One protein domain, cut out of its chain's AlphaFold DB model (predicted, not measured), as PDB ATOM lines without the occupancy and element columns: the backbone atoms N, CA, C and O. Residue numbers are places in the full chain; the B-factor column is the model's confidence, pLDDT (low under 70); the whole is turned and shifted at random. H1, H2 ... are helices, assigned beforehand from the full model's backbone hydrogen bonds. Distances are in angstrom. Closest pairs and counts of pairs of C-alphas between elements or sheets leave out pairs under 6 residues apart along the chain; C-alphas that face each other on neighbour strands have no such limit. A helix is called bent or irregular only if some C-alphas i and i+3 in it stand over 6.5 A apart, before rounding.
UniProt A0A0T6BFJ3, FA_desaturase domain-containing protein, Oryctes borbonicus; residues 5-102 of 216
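AT A GLANCE: This is residues 5 to 102 of the 216 residues of the protein "FA_desaturase domain-containing protein" of Oryctes borbonicus (UniProt A0A0T6BFJ3). H2b, H3 and H4 form the sides of a loose, open triangle, and H2a leads out from it as an arm with short H1 packed on it. The 98 printed residues have four named helices, H1 to H4, and no named strand: all helix, radius of gyration of the C-alphas 17.3 A, spans 55 by 33 by 22 A.

HOW THE PARTS SIT: H1, residues 5 to 8, touches H2a, residues 17 to 32; their closest C-alphas, Phe 8 and Pro 23, are 5.6 A apart. H2, residues 17 to 47, assigned as one helix by its hydrogen bonds, is bent, with C-alphas 32 and 35 7.8 A apart; H2a and H2b, residues 35 to 47, are about perpendicular at 83 degrees. H4, residues 77 to 101, touches H2a's residues 28 to 32 alone, opposite ways at a steep tilt of 47 degrees; the closest C-alphas, Val 32 and Phe 93, are 4.3 A apart. H3, residues 57 to 73, touches H4 with residues 65 to 70 alone, closest at C-alphas Pro 66 and Trp 84, 5.8 A. Every O i to N i+4 pair is within hydrogen-bond range in H2b and H4, 7 of 12 in H2a and 7 of 13 in H3.

IN THESE COORDINATES: H1 begins at C-alpha 5 (95.454, -109.135, 4.218); H4, 35.5 A long, ends at C-alpha 101 (99.775, -97.228, 0.524).

THE WHOLE: The printed part has no cut; residue 102 is under pLDDT 70.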
ATOM      1  N   GLU A   5      95.358-107.987   5.133       87.00
ATOM      2  CA  GLU A   5      95.454-109.135   4.218       87.00
ATOM      3  C   GLU A   5      94.095-109.770   3.878       87.00
ATOM      4  O   GLU A   5      93.838-109.973   2.689       87.00
ATOM      5  N   PRO A   6      93.172-110.007   4.836       87.06
ATOM      6  CA  PRO A   6      91.855-110.566   4.517       87.06
ATOM      7  C   PRO A   6      91.018-109.678   3.588       87.06
ATOM      8  O   PRO A   6      90.125-110.170   2.903       87.06
ATOM      9  N   TRP A   7      91.301-108.373   3.575       86.81
ATOM     10  CA  TRP A   7      90.544-107.372   2.835       86.81
ATOM     11  C   TRP A   7      91.168-107.009   1.498       86.81
ATOM     12  O   TRP A   7      90.456-106.493   0.657       86.81
ATOM     13  N   PHE A   8      92.460-107.211   1.266       91.81
ATOM     14  CA  PHE A   8      93.093-106.755   0.020       91.81
ATOM     15  C   PHE A   8      93.941-107.824  -0.664       91.81
ATOM     16  O   PHE A   8      94.193-107.709  -1.861       91.81
ATOM     17  N   GLY A   9      94.341-108.878   0.054       92.25
ATOM     18  CA  GLY A   9      95.129-109.971  -0.501       92.25
ATOM     19  C   GLY A   9      96.452-109.483  -1.085       92.25
ATOM     20  O   GLY A   9      96.654-109.569  -2.295       92.25
ATOM     21  N   TYR A  10      97.356-108.949  -0.266       92.94
ATOM     22  CA  TYR A  10      98.661-108.469  -0.719       92.94
ATOM     23  C   TYR A  10      99.674-109.595  -0.911       92.94
ATOM     24  O   TYR A  10     100.637-109.416  -1.659       92.94
ATOM     25  N   TYR A  11      99.482-110.765  -0.299       93.69
ATOM     26  CA  TYR A  11     100.443-111.856  -0.433       93.69
ATOM     27  C   TYR A  11     100.405-112.490  -1.826       93.69
ATOM     28  O   TYR A  11      99.329-112.676  -2.395       93.69
ATOM     29  N   PRO A  12     101.556-112.843  -2.419       94.00
ATOM     30  CA  PRO A  12     101.662-113.365  -3.776       94.00
ATOM     31  C   PRO A  12     101.279-114.850  -3.874       94.00
ATOM     32  O   PRO A  12     102.026-115.667  -4.401       94.00
ATOM     33  N   VAL A  13     100.096-115.208  -3.385       93.50
ATOM     34  CA  VAL A  13      99.555-116.572  -3.420       93.50
ATOM     35  C   VAL A  13      98.586-116.766  -4.586       93.50
ATOM     36  O   VAL A  13      98.098-115.805  -5.196       93.50
ATOM     37  N   THR A  14      98.260-118.018  -4.903       94.62
ATOM     38  CA  THR A  14      97.207-118.331  -5.875       94.62
ATOM     39  C   THR A  14      95.886-117.695  -5.435       94.62
ATOM     40  O   THR A  14      95.356-118.017  -4.376       94.62
ATOM     41  N   LYS A  15      95.346-116.794  -6.263       93.81
ATOM     42  CA  LYS A  15      94.102-116.056  -6.003       93.81
ATOM     43  C   LYS A  15      93.097-116.290  -7.116       93.81
ATOM     44  O   LYS A  15      93.463-116.381  -8.291       93.81
ATOM     45  N   THR A  16      91.824-116.300  -6.742       95.06
ATOM     46  CA  THR A  16      90.715-116.254  -7.699       95.06
ATOM     47  C   THR A  16      90.668-114.899  -8.408       95.06
ATOM     48  O   THR A  16      91.268-113.923  -7.953       95.06
ATOM     49  N   PHE A  17      89.927-114.817  -9.514       95.62
ATOM     50  CA  PHE A  17      89.683-113.547 -10.201       95.62
ATOM     51  C   PHE A  17      89.088-112.491  -9.252       95.62
ATOM     52  O   PHE A  17      89.566-111.358  -9.206       95.62
ATOM     53  N   THR A  18      88.106-112.885  -8.438       94.44
ATOM     54  CA  THR A  18      87.447-112.000  -7.471       94.44
ATOM     55  C   THR A  18      88.432-111.469  -6.439       94.44
ATOM     56  O   THR A  18      88.514-110.263  -6.248       94.44
ATOM     57  N   THR A  19      89.241-112.337  -5.826       92.19
ATOM     58  CA  THR A  19      90.230-111.921  -4.816       92.19
ATOM     59  C   THR A  19      91.283-110.963  -5.384       92.19
ATOM     60  O   THR A  19      91.794-110.131  -4.648       92.19
ATOM     61  N   LYS A  20      91.602-111.045  -6.683       94.12
ATOM     62  CA  LYS A  20      92.569-110.144  -7.333       94.12
ATOM     63  C   LYS A  20      92.012-108.754  -7.602       94.12
ATOM     64  O   LYS A  20      92.693-107.767  -7.347       94.12
ATOM     65  N   TYR A  21      90.815-108.692  -8.182       96.19
ATOM     66  CA  TYR A  21      90.326-107.471  -8.825       96.19
ATOM     67  C   TYR A  21      89.138-106.828  -8.114       96.19
ATOM     68  O   TYR A  21      88.933-105.629  -8.264       96.19
ATOM     69  N   LEU A  22      88.379-107.567  -7.298       95.94
ATOM     70  CA  LEU A  22      87.324-106.954  -6.487       95.94
ATOM     71  C   LEU A  22      87.881-105.903  -5.505       95.94
ATOM     72  O   LEU A  22      87.279-104.829  -5.427       95.94
ATOM     73  N   PRO A  23      89.043-106.115  -4.842       95.12
ATOM     74  CA  PRO A  23      89.656-105.080  -4.013       95.12
ATOM     75  C   PRO A  23      89.940-103.784  -4.760       95.12
ATOM     76  O   PRO A  23      89.842-102.715  -4.166       95.12
ATOM     77  N   TRP A  24      90.227-103.833  -6.063       94.88
ATOM     78  CA  TRP A  24      90.474-102.619  -6.842       94.88
ATOM     79  C   TRP A  24      89.254-101.699  -6.861       94.88
ATOM     80  O   TRP A  24      89.401-100.481  -6.816       94.88
ATOM     81  N   LEU A  25      88.054-102.286  -6.881       95.12
ATOM     82  CA  LEU A  25      86.801-101.548  -6.920       95.12
ATOM     83  C   LEU A  25      86.433-100.961  -5.554       95.12
ATOM     84  O   LEU A  25      86.031 -99.802  -5.489       95.12
ATOM     85  N   TYR A  26      86.555-101.734  -4.467       95.12
ATOM     86  CA  TYR A  26      86.134-101.250  -3.147       95.12
ATOM     87  C   TYR A  26      87.218-100.515  -2.354       95.12
ATOM     88  O   TYR A  26      86.872 -99.846  -1.382       95.12
ATOM     89  N   SER A  27      88.500-100.580  -2.742       93.44
ATOM     90  CA  SER A  27      89.582 -99.874  -2.026       93.44
ATOM     91  C   SER A  27      89.288 -98.384  -1.814       93.44
ATOM     92  O   SER A  27      89.367 -97.947  -0.666       93.44
ATOM     93  N   PRO A  28      88.862 -97.604  -2.834       92.75
ATOM     94  CA  PRO A  28      88.547 -96.189  -2.632       92.75
ATOM     95  C   PRO A  28      87.415 -95.962  -1.624       92.75
ATOM     96  O   PRO A  28      87.467 -95.016  -0.843       92.75
ATOM     97  N   PHE A  29      86.416 -96.851  -1.589       94.94
ATOM     98  CA  PHE A  29      85.331 -96.779  -0.610       94.94
ATOM     99  C   PHE A  29      85.837 -97.070   0.803       94.94
ATOM    100  O   PHE A  29      85.492 -96.345   1.731       94.94
ATOM    101  N   VAL A  30      86.700 -98.077   0.970       93.69
ATOM    102  CA  VAL A  30      87.340 -98.341   2.266       93.69
ATOM    103  C   VAL A  30      88.128 -97.117   2.721       93.69
ATOM    104  O   VAL A  30      88.001 -96.723   3.874       93.69
ATOM    105  N   TRP A  31      88.872 -96.461   1.825       93.75
ATOM    106  CA  TRP A  31      89.631 -95.261   2.180       93.75
ATOM    107  C   TRP A  31      88.720 -94.133   2.672       93.75
ATOM    108  O   TRP A  31      88.983 -93.532   3.709       93.75
ATOM    109  N   VAL A  32      87.614 -93.882   1.975       96.94
ATOM    110  CA  VAL A  32      86.660 -92.817   2.319       96.94
ATOM    111  C   VAL A  32      85.901 -93.093   3.623       96.94
ATOM    112  O   VAL A  32      85.642 -92.158   4.376       96.94
ATOM    113  N   PHE A  33      85.548 -94.349   3.910       96.62
ATOM    114  CA  PHE A  33      84.624 -94.689   5.000       96.62
ATOM    115  C   PHE A  33      85.266 -95.363   6.221       96.62
ATOM    116  O   PHE A  33      84.549 -95.667   7.176       96.62
ATOM    117  N   LEU A  34      86.587 -95.595   6.241       94.44
ATOM    118  CA  LEU A  34      87.249 -96.292   7.351       94.44
ATOM    119  C   LEU A  34      86.961 -95.636   8.710       94.44
ATOM    120  O   LEU A  34      86.633 -96.340   9.663       94.44
ATOM    121  N   PHE A  35      87.009 -94.303   8.806       95.25
ATOM    122  CA  PHE A  35      86.695 -93.606  10.060       95.25
ATOM    123  C   PHE A  35      85.266 -93.882  10.541       95.25
ATOM    124  O   PHE A  35      85.074 -94.235  11.707       95.25
ATOM    125  N   HIS A  36      84.267 -93.827   9.657       95.44
ATOM    126  CA  HIS A  36      82.884 -94.167  10.009       95.44
ATOM    127  C   HIS A  36      82.746 -95.623  10.455       95.44
ATOM    128  O   HIS A  36      82.087 -95.884  11.459       95.44
ATOM    129  N   VAL A  37      83.401 -96.561   9.762       93.88
ATOM    130  CA  VAL A  37      83.409 -97.980  10.155       93.88
ATOM    131  C   VAL A  37      83.989 -98.140  11.560       93.88
ATOM    132  O   VAL A  37      83.360 -98.771  12.404       93.88
ATOM    133  N   THR A  38      85.137 -97.519  11.850       92.44
ATOM    134  CA  THR A  38      85.757 -97.607  13.184       92.44
ATOM    135  C   THR A  38      84.892 -96.989  14.282       92.44
ATOM    136  O   THR A  38      84.775 -97.575  15.357       92.44
ATOM    137  N   LEU A  39      84.224 -95.862  14.015       92.25
ATOM    138  CA  LEU A  39      83.290 -95.244  14.956       92.25
ATOM    139  C   LEU A  39      82.098 -96.163  15.249       92.25
ATOM    140  O   LEU A  39      81.772 -96.395  16.412       92.25
ATOM    141  N   VAL A  40      81.470 -96.722  14.208       92.69
ATOM    142  CA  VAL A  40      80.340 -97.651  14.359       92.69
ATOM    143  C   VAL A  40      80.763 -98.902  15.127       92.69
ATOM    144  O   VAL A  40      80.040 -99.321  16.029       92.69
ATOM    145  N   SER A  41      81.935 -99.469  14.830       91.25
ATOM    146  CA  SER A  41      82.477-100.615  15.566       91.25
ATOM    147  C   SER A  41      82.669-100.300  17.050       91.25
ATOM    148  O   SER A  41      82.187-101.051  17.893       91.25
ATOM    149  N   ARG A  42      83.280 -99.156  17.384       91.12
ATOM    150  CA  ARG A  42      83.495 -98.745  18.782       91.12
ATOM    151  C   ARG A  42      82.178 -98.547  19.530       91.12
ATOM    152  O   ARG A  42      82.030 -99.043  20.645       91.12
ATOM    153  N   LEU A  43      81.198 -97.889  18.905       91.06
ATOM    154  CA  LEU A  43      79.858 -97.710  19.477       91.06
ATOM    155  C   LEU A  43      79.141 -99.048  19.680       91.06
ATOM    156  O   LEU A  43      78.532 -99.266  20.726       91.06
ATOM    157  N   LYS A  44      79.234 -99.958  18.706       91.62
ATOM    158  CA  LYS A  44      78.673-101.307  18.810       91.62
ATOM    159  C   LYS A  44      79.279-102.061  19.991       91.62
ATOM    160  O   LYS A  44      78.532-102.649  20.766       91.62
ATOM    161  N   ASP A  45      80.597-102.021  20.150       91.19
ATOM    162  CA  ASP A  45      81.273-102.697  21.258       91.19
ATOM    163  C   ASP A  45      80.886-102.095  22.617       91.19
ATOM    164  O   ASP A  45      80.607-102.830  23.566       91.19
ATOM    165  N   ALA A  46      80.765-100.768  22.697       90.00
ATOM    166  CA  ALA A  46      80.406-100.089  23.939       90.00
ATOM    167  C   ALA A  46      78.958-100.371  24.356       90.00
ATOM    168  O   ALA A  46      78.686-100.590  25.535       90.00
ATOM    169  N   ILE A  47      78.031-100.360  23.391       89.94
ATOM    170  CA  ILE A  47      76.587-100.427  23.649       89.94
ATOM    171  C   ILE A  47      76.082-101.872  23.644       89.94
ATOM    172  O   ILE A  47      75.350-102.267  24.545       89.94
ATOM    173  N   LEU A  48      76.436-102.664  22.627       92.06
ATOM    174  CA  LEU A  48      75.892-104.016  22.453       92.06
ATOM    175  C   LEU A  48      76.717-105.070  23.190       92.06
ATOM    176  O   LEU A  48      76.148-106.026  23.713       92.06
ATOM    177  N   ASN A  49      78.039-104.897  23.245       90.69
ATOM    178  CA  ASN A  49      78.936-105.857  23.896       90.69
ATOM    179  C   ASN A  49      79.258-105.474  25.353       90.69
ATOM    180  O   ASN A  49      80.007-106.190  26.015       90.69
ATOM    181  N   ASN A  50      78.672-104.381  25.863       84.62
ATOM    182  CA  ASN A  50      78.902-103.830  27.203       84.62
ATOM    183  C   ASN A  50      80.387-103.579  27.532       84.62
ATOM    184  O   ASN A  50      80.770-103.556  28.704       84.62
ATOM    185  N   ASP A  51      81.236-103.364  26.525       88.19
ATOM    186  CA  ASP A  51      82.633-103.008  26.751       88.19
ATOM    187  C   ASP A  51      82.780-101.492  26.775       88.19
ATOM    188  O   ASP A  51      83.239-100.871  25.824       88.19
ATOM    189  N   ALA A  52      82.409-100.865  27.891       75.06
ATOM    190  CA  ALA A  52      82.509 -99.413  28.043       75.06
ATOM    191  C   ALA A  52      83.942 -98.863  27.855       75.06
ATOM    192  O   ALA A  52      84.117 -97.655  27.721       75.06
ATOM    193  N   ARG A  53      84.978 -99.718  27.827       79.19
ATOM    194  CA  ARG A  53      86.361 -99.316  27.523       79.19
ATOM    195  C   ARG A  53      86.609 -99.123  26.027       79.19
ATOM    196  O   ARG A  53      87.586 -98.465  25.670       79.19
ATOM    197  N   SER A  54      85.747 -99.655  25.161       82.44
ATOM    198  CA  SER A  54      85.860 -99.485  23.711       82.44
ATOM    199  C   SER A  54      85.522 -98.060  23.254       82.44
ATOM    200  O   SER A  54      85.919 -97.669  22.157       82.44
ATOM    201  N   PHE A  55      84.843 -97.271  24.099       85.12
ATOM    202  CA  PHE A  55      84.510 -95.870  23.855       85.12
ATOM    203  C   PHE A  55      84.973 -94.986  25.020       85.12
ATOM    204  O   PHE A  55      84.481 -95.060  26.142       85.12
ATOM    205  N   SER A  56      85.940 -94.119  24.750       87.25
ATOM    206  CA  SER A  56      86.573 -93.226  25.715       87.25
ATOM    207  C   SER A  56      86.077 -91.785  25.563       87.25
ATOM    208  O   SER A  56      85.521 -91.395  24.541       87.25
ATOM    209  N   LYS A  57      86.368 -90.925  26.546       88.56
ATOM    210  CA  LYS A  57      86.102 -89.478  26.419       88.56
ATOM    211  C   LYS A  57      86.853 -88.836  25.244       88.56
ATOM    212  O   LYS A  57      86.392 -87.824  24.726       88.56
ATOM    213  N   ALA A  58      87.982 -89.408  24.816       89.88
ATOM    214  CA  ALA A  58      88.735 -88.910  23.667       89.88
ATOM    215  C   ALA A  58      87.962 -89.079  22.349       89.88
ATOM    216  O   ALA A  58      88.134 -88.278  21.435       89.88
ATOM    217  N   ASP A  59      87.037 -90.039  22.275       89.25
ATOM    218  CA  ASP A  59      86.162 -90.227  21.114       89.25
ATOM    219  C   ASP A  59      85.159 -89.077  20.932       89.25
ATOM    220  O   ASP A  59      84.538 -88.963  19.879       89.25
ATOM    221  N   LEU A  60      85.029 -88.182  21.921       91.44
ATOM    222  CA  LEU A  60      84.229 -86.962  21.807       91.44
ATOM    223  C   LEU A  60      84.988 -85.800  21.141       91.44
ATOM    224  O   LEU A  60      84.360 -84.844  20.689       91.44
ATOM    225  N   ILE A  61      86.323 -85.872  21.039       93.62
ATOM    226  CA  ILE A  61      87.161 -84.805  20.461       93.62
ATOM    227  C   ILE A  61      86.753 -84.451  19.020       93.62
ATOM    228  O   ILE A  61      86.619 -83.258  18.734       93.62
ATOM    229  N   PRO A  62      86.483 -85.412  18.109       92.75
ATOM    230  CA  PRO A  62      86.081 -85.091  16.737       92.75
ATOM    231  C   PRO A  62      84.793 -84.261  16.633       92.75
ATOM    232  O   PRO A  62      84.575 -83.602  15.615       92.75
ATOM    233  N   TYR A  63      83.954 -84.260  17.676       94.31
ATOM    234  CA  TYR A  63      82.702 -83.503  17.729       94.31
ATOM    235  C   TYR A  63      82.887 -82.050  18.187       94.31
ATOM    236  O   TYR A  63      81.966 -81.248  18.052       94.31
ATOM    237  N   ILE A  64      84.080 -81.662  18.649       96.25
ATOM    238  CA  ILE A  64      84.394 -80.255  18.938       96.25
ATOM    239  C   ILE A  64      84.272 -79.414  17.660       96.25
ATOM    240  O   ILE A  64      83.704 -78.325  17.689       96.25
ATOM    241  N   LEU A  65      84.743 -79.931  16.520       96.12
ATOM    242  CA  LEU A  65      84.682 -79.227  15.239       96.12
ATOM    243  C   LEU A  65      83.243 -78.885  14.798       96.12
ATOM    244  O   LEU A  65      82.982 -77.704  14.578       96.12
ATOM    245  N   PRO A  66      82.288 -79.833  14.690       97.38
ATOM    246  CA  PRO A  66      80.918 -79.503  14.303       97.38
ATOM    247  C   PRO A  66      80.226 -78.590  15.322       97.38
ATOM    248  O   PRO A  66      79.421 -77.756  14.919       97.38
ATOM    249  N   LEU A  67      80.560 -78.680  16.617       96.75
ATOM    250  CA  LEU A  67      80.051 -77.736  17.617       96.75
ATOM    251  C   LEU A  67      80.526 -76.308  17.323       96.75
ATOM    252  O   LEU A  67      79.708 -75.393  17.260       96.75
ATOM    253  N   VAL A  68      81.825 -76.116  17.078       97.19
ATOM    254  CA  VAL A  68      82.383 -74.808  16.701       97.19
ATOM    255  C   VAL A  68      81.773 -74.313  15.384       97.19
ATOM    256  O   VAL A  68      81.334 -73.169  15.303       97.19
ATOM    257  N   MET A  69      81.670 -75.172  14.368       97.06
ATOM    258  CA  MET A  69      81.033 -74.825  13.093       97.06
ATOM    259  C   MET A  69      79.586 -74.353  13.281       97.06
ATOM    260  O   MET A  69      79.177 -73.385  12.648       97.06
ATOM    261  N   TYR A  70      78.819 -75.005  14.159       97.50
ATOM    262  CA  TYR A  70      77.426 -74.647  14.409       97.50
ATOM    263  C   TYR A  70      77.302 -73.314  15.155       97.50
ATOM    264  O   TYR A  70      76.590 -72.420  14.700       97.50
ATOM    265  N   PHE A  71      78.026 -73.152  16.268       97.44
ATOM    266  CA  PHE A  71      77.924 -71.954  17.107       97.44
ATOM    267  C   PHE A  71      78.469 -70.692  16.434       97.44
ATOM    268  O   PHE A  71      77.945 -69.607  16.673       97.44
ATOM    269  N   PHE A  72      79.496 -70.821  15.591       97.31
ATOM    270  CA  PHE A  72      80.172 -69.670  14.985       97.31
ATOM    271  C   PHE A  72      79.899 -69.503  13.484       97.31
ATOM    272  O   PHE A  72      80.227 -68.461  12.923       97.31
ATOM    273  N   GLY A  73      79.303 -70.492  12.812       94.88
ATOM    274  CA  GLY A  73      79.118 -70.479  11.355       94.88
ATOM    275  C   GLY A  73      77.801 -69.882  10.856       94.88
ATOM    276  O   GLY A  73      77.637 -69.725   9.645       94.88
ATOM    277  N   ASN A  74      76.852 -69.577  11.750       95.25
ATOM    278  CA  ASN A  74      75.495 -69.132  11.398       95.25
ATOM    279  C   ASN A  74      74.815 -70.052  10.355       95.25
ATOM    280  O   ASN A  74      74.159 -69.596   9.419       95.25
ATOM    281  N   GLN A  75      75.036 -71.365  10.482       96.12
ATOM    282  CA  GLN A  75      74.479 -72.390   9.601       96.12
ATOM    283  C   GLN A  75      73.395 -73.196  10.317       96.12
ATOM    284  O   GLN A  75      73.352 -73.282  11.544       96.12
ATOM    285  N   THR A  76      72.533 -73.854   9.542       97.62
ATOM    286  CA  THR A  76      71.606 -74.843  10.101       97.62
ATOM    287  C   THR A  76      72.377 -76.040  10.668       97.62
ATOM    288  O   THR A  76      73.493 -76.355  10.236       97.62
ATOM    289  N   VAL A  77      71.762 -76.755  11.617       97.00
ATOM    290  CA  VAL A  77      72.320 -78.007  12.162       97.00
ATOM    291  C   VAL A  77      72.602 -79.000  11.032       97.00
ATOM    292  O   VAL A  77      73.685 -79.577  10.973       97.00
ATOM    293  N   THR A  78      71.670 -79.142  10.084       97.94
ATOM    294  CA  THR A  78      71.817 -80.032   8.927       97.94
ATOM    295  C   THR A  78      73.041 -79.681   8.086       97.94
ATOM    296  O   THR A  78      73.867 -80.555   7.832       97.94
ATOM    297  N   ASN A  79      73.210 -78.410   7.705       97.94
ATOM    298  CA  ASN A  79      74.361 -77.981   6.905       97.94
ATOM    299  C   ASN A  79      75.679 -78.223   7.649       97.94
ATOM    300  O   ASN A  79      76.653 -78.681   7.055       97.94
ATOM    301  N   THR A  80      75.691 -77.970   8.959       98.06
ATOM    302  CA  THR A  80      76.856 -78.214   9.818       98.06
ATOM    303  C   THR A  80      77.235 -79.696   9.825       98.06
ATOM    304  O   THR A  80      78.392 -80.032   9.580       98.06
ATOM    305  N   ILE A  81      76.268 -80.592  10.050       97.31
ATOM    306  CA  ILE A  81      76.503 -82.043  10.075       97.31
ATOM    307  C   ILE A  81      76.971 -82.547   8.707       97.31
ATOM    308  O   ILE A  81      77.892 -83.361   8.651       97.31
ATOM    309  N   VAL A  82      76.370 -82.071   7.610       98.00
ATOM    310  CA  VAL A  82      76.780 -82.448   6.248       98.00
ATOM    311  C   VAL A  82      78.224 -82.026   5.990       98.00
ATOM    312  O   VAL A  82      79.039 -82.861   5.604       98.00
ATOM    313  N   MET A  83      78.573 -80.768   6.264       97.75
ATOM    314  CA  MET A  83      79.933 -80.272   6.043       97.75
ATOM    315  C   MET A  83      80.962 -80.964   6.933       97.75
ATOM    316  O   MET A  83      82.038 -81.321   6.459       97.75
ATOM    317  N   TRP A  84      80.634 -81.213   8.200       97.69
ATOM    318  CA  TRP A  84      81.493 -81.993   9.085       97.69
ATOM    319  C   TRP A  84      81.724 -83.408   8.548       97.69
ATOM    320  O   TRP A  84      82.864 -83.861   8.508       97.69
ATOM    321  N   ASN A  85      80.679 -84.083   8.057       97.44
ATOM    322  CA  ASN A  85      80.839 -85.394   7.432       97.44
ATOM    323  C   ASN A  85      81.751 -85.332   6.204       97.44
ATOM    324  O   ASN A  85      82.603 -86.200   6.066       97.44
ATOM    325  N   VAL A  86      81.643 -84.306   5.355       97.81
ATOM    326  CA  VAL A  86      82.571 -84.123   4.223       97.81
ATOM    327  C   VAL A  86      84.018 -84.018   4.711       97.81
ATOM    328  O   VAL A  86      84.884 -84.713   4.185       97.81
ATOM    329  N   VAL A  87      84.284 -83.227   5.757       97.44
ATOM    330  CA  VAL A  87      85.627 -83.122   6.360       97.44
ATOM    331  C   VAL A  87      86.120 -84.484   6.860       97.44
ATOM    332  O   VAL A  87      87.259 -84.859   6.578       97.44
ATOM    333  N   VAL A  88      85.270 -85.249   7.553       97.06
ATOM    334  CA  VAL A  88      85.612 -86.592   8.053       97.06
ATOM    335  C   VAL A  88      85.906 -87.560   6.903       97.06
ATOM    336  O   VAL A  88      86.891 -88.291   6.974       97.06
ATOM    337  N   LEU A  89      85.109 -87.543   5.829       97.62
ATOM    338  CA  LEU A  89      85.310 -88.388   4.645       97.62
ATOM    339  C   LEU A  89      86.626 -88.049   3.927       97.62
ATOM    340  O   LEU A  89      87.383 -88.951   3.569       97.62
ATOM    341  N   CYS A  90      86.942 -86.761   3.759       97.00
ATOM    342  CA  CYS A  90      88.222 -86.326   3.193       97.00
ATOM    343  C   CYS A  90      89.404 -86.736   4.081       97.00
ATOM    344  O   CYS A  90      90.405 -87.244   3.576       97.00
ATOM    345  N   GLY A  91      89.283 -86.549   5.398       95.44
ATOM    346  CA  GLY A  91      90.301 -86.960   6.364       95.44
ATOM    347  C   GLY A  91      90.539 -88.468   6.340       95.44
ATOM    348  O   GLY A  91      91.687 -88.899   6.257       95.44
ATOM    349  N   SER A  92      89.466 -89.262   6.326       96.25
ATOM    350  CA  SER A  92      89.538 -90.719   6.200       96.25
ATOM    351  C   SER A  92      90.230 -91.115   4.903       96.25
ATOM    352  O   SER A  92      91.150 -91.931   4.939       96.25
ATOM    353  N   PHE A  93      89.845 -90.509   3.774       95.50
ATOM    354  CA  PHE A  93      90.462 -90.792   2.481       95.50
ATOM    355  C   PHE A  93      91.966 -90.537   2.519       95.50
ATOM    356  O   PHE A  93      92.730 -91.442   2.202       95.50
ATOM    357  N   ILE A  94      92.400 -89.345   2.944       93.31
ATOM    358  CA  ILE A  94      93.822 -88.982   2.978       93.31
ATOM    359  C   ILE A  94      94.583 -89.909   3.928       93.31
ATOM    360  O   ILE A  94      95.577 -90.507   3.526       93.31
ATOM    361  N   PHE A  95      94.100 -90.067   5.163       92.50
ATOM    362  CA  PHE A  95      94.766 -90.882   6.174       92.50
ATOM    363  C   PHE A  95      94.885 -92.342   5.737       92.50
ATOM    364  O   PHE A  95      95.951 -92.939   5.846       92.50
ATOM    365  N   THR A  96      93.806 -92.917   5.209       91.56
ATOM    366  CA  THR A  96      93.767 -94.334   4.839       91.56
ATOM    367  C   THR A  96      94.509 -94.596   3.536       91.56
ATOM    368  O   THR A  96      95.255 -95.569   3.453       91.56
ATOM    369  N   ALA A  97      94.344 -93.736   2.526       90.12
ATOM    370  CA  ALA A  97      95.071 -93.866   1.269       90.12
ATOM    371  C   ALA A  97      96.575 -93.763   1.519       90.12
ATOM    372  O   ALA A  97      97.318 -94.607   1.037       90.12
ATOM    373  N   VAL A  98      97.022 -92.801   2.333       89.19
ATOM    374  CA  VAL A  98      98.423 -92.726   2.746       89.19
ATOM    375  C   VAL A  98      98.804 -93.950   3.570       89.19
ATOM    376  O   VAL A  98      99.756 -94.614   3.201       89.19
ATOM    377  N   GLY A  99      98.089 -94.272   4.648       85.50
ATOM    378  CA  GLY A  99      98.493 -95.300   5.612       85.50
ATOM    379  C   GLY A  99      98.539 -96.719   5.042       85.50
ATOM    380  O   GLY A  99      99.446 -97.476   5.373       85.50
ATOM    381  N   ILE A 100      97.603 -97.080   4.158       82.50
ATOM    382  CA  ILE A 100      97.622 -98.383   3.478       82.50
ATOM    383  C   ILE A 100      98.662 -98.376   2.356       82.50
ATOM    384  O   ILE A 100      99.352 -99.366   2.156       82.50
ATOM    385  N   ASN A 101      98.806 -97.277   1.613       78.88
ATOM    386  CA  ASN A 101      99.775 -97.228   0.524       78.88
ATOM    387  C   ASN A 101     101.225 -97.138   1.025       78.88
ATOM    388  O   ASN A 101     102.096 -97.683   0.352       78.88
ATOM    389  N   ALA A 102     101.439 -96.475   2.174       69.94
ATOM    390  CA  ALA A 102     102.666 -95.968   2.808       69.94
ATOM    391  C   ALA A 102     103.924 -96.784   2.520       69.94
ATOM    392  O   ALA A 102     104.497 -97.407   3.405       69.94
TER     393      ALA A 102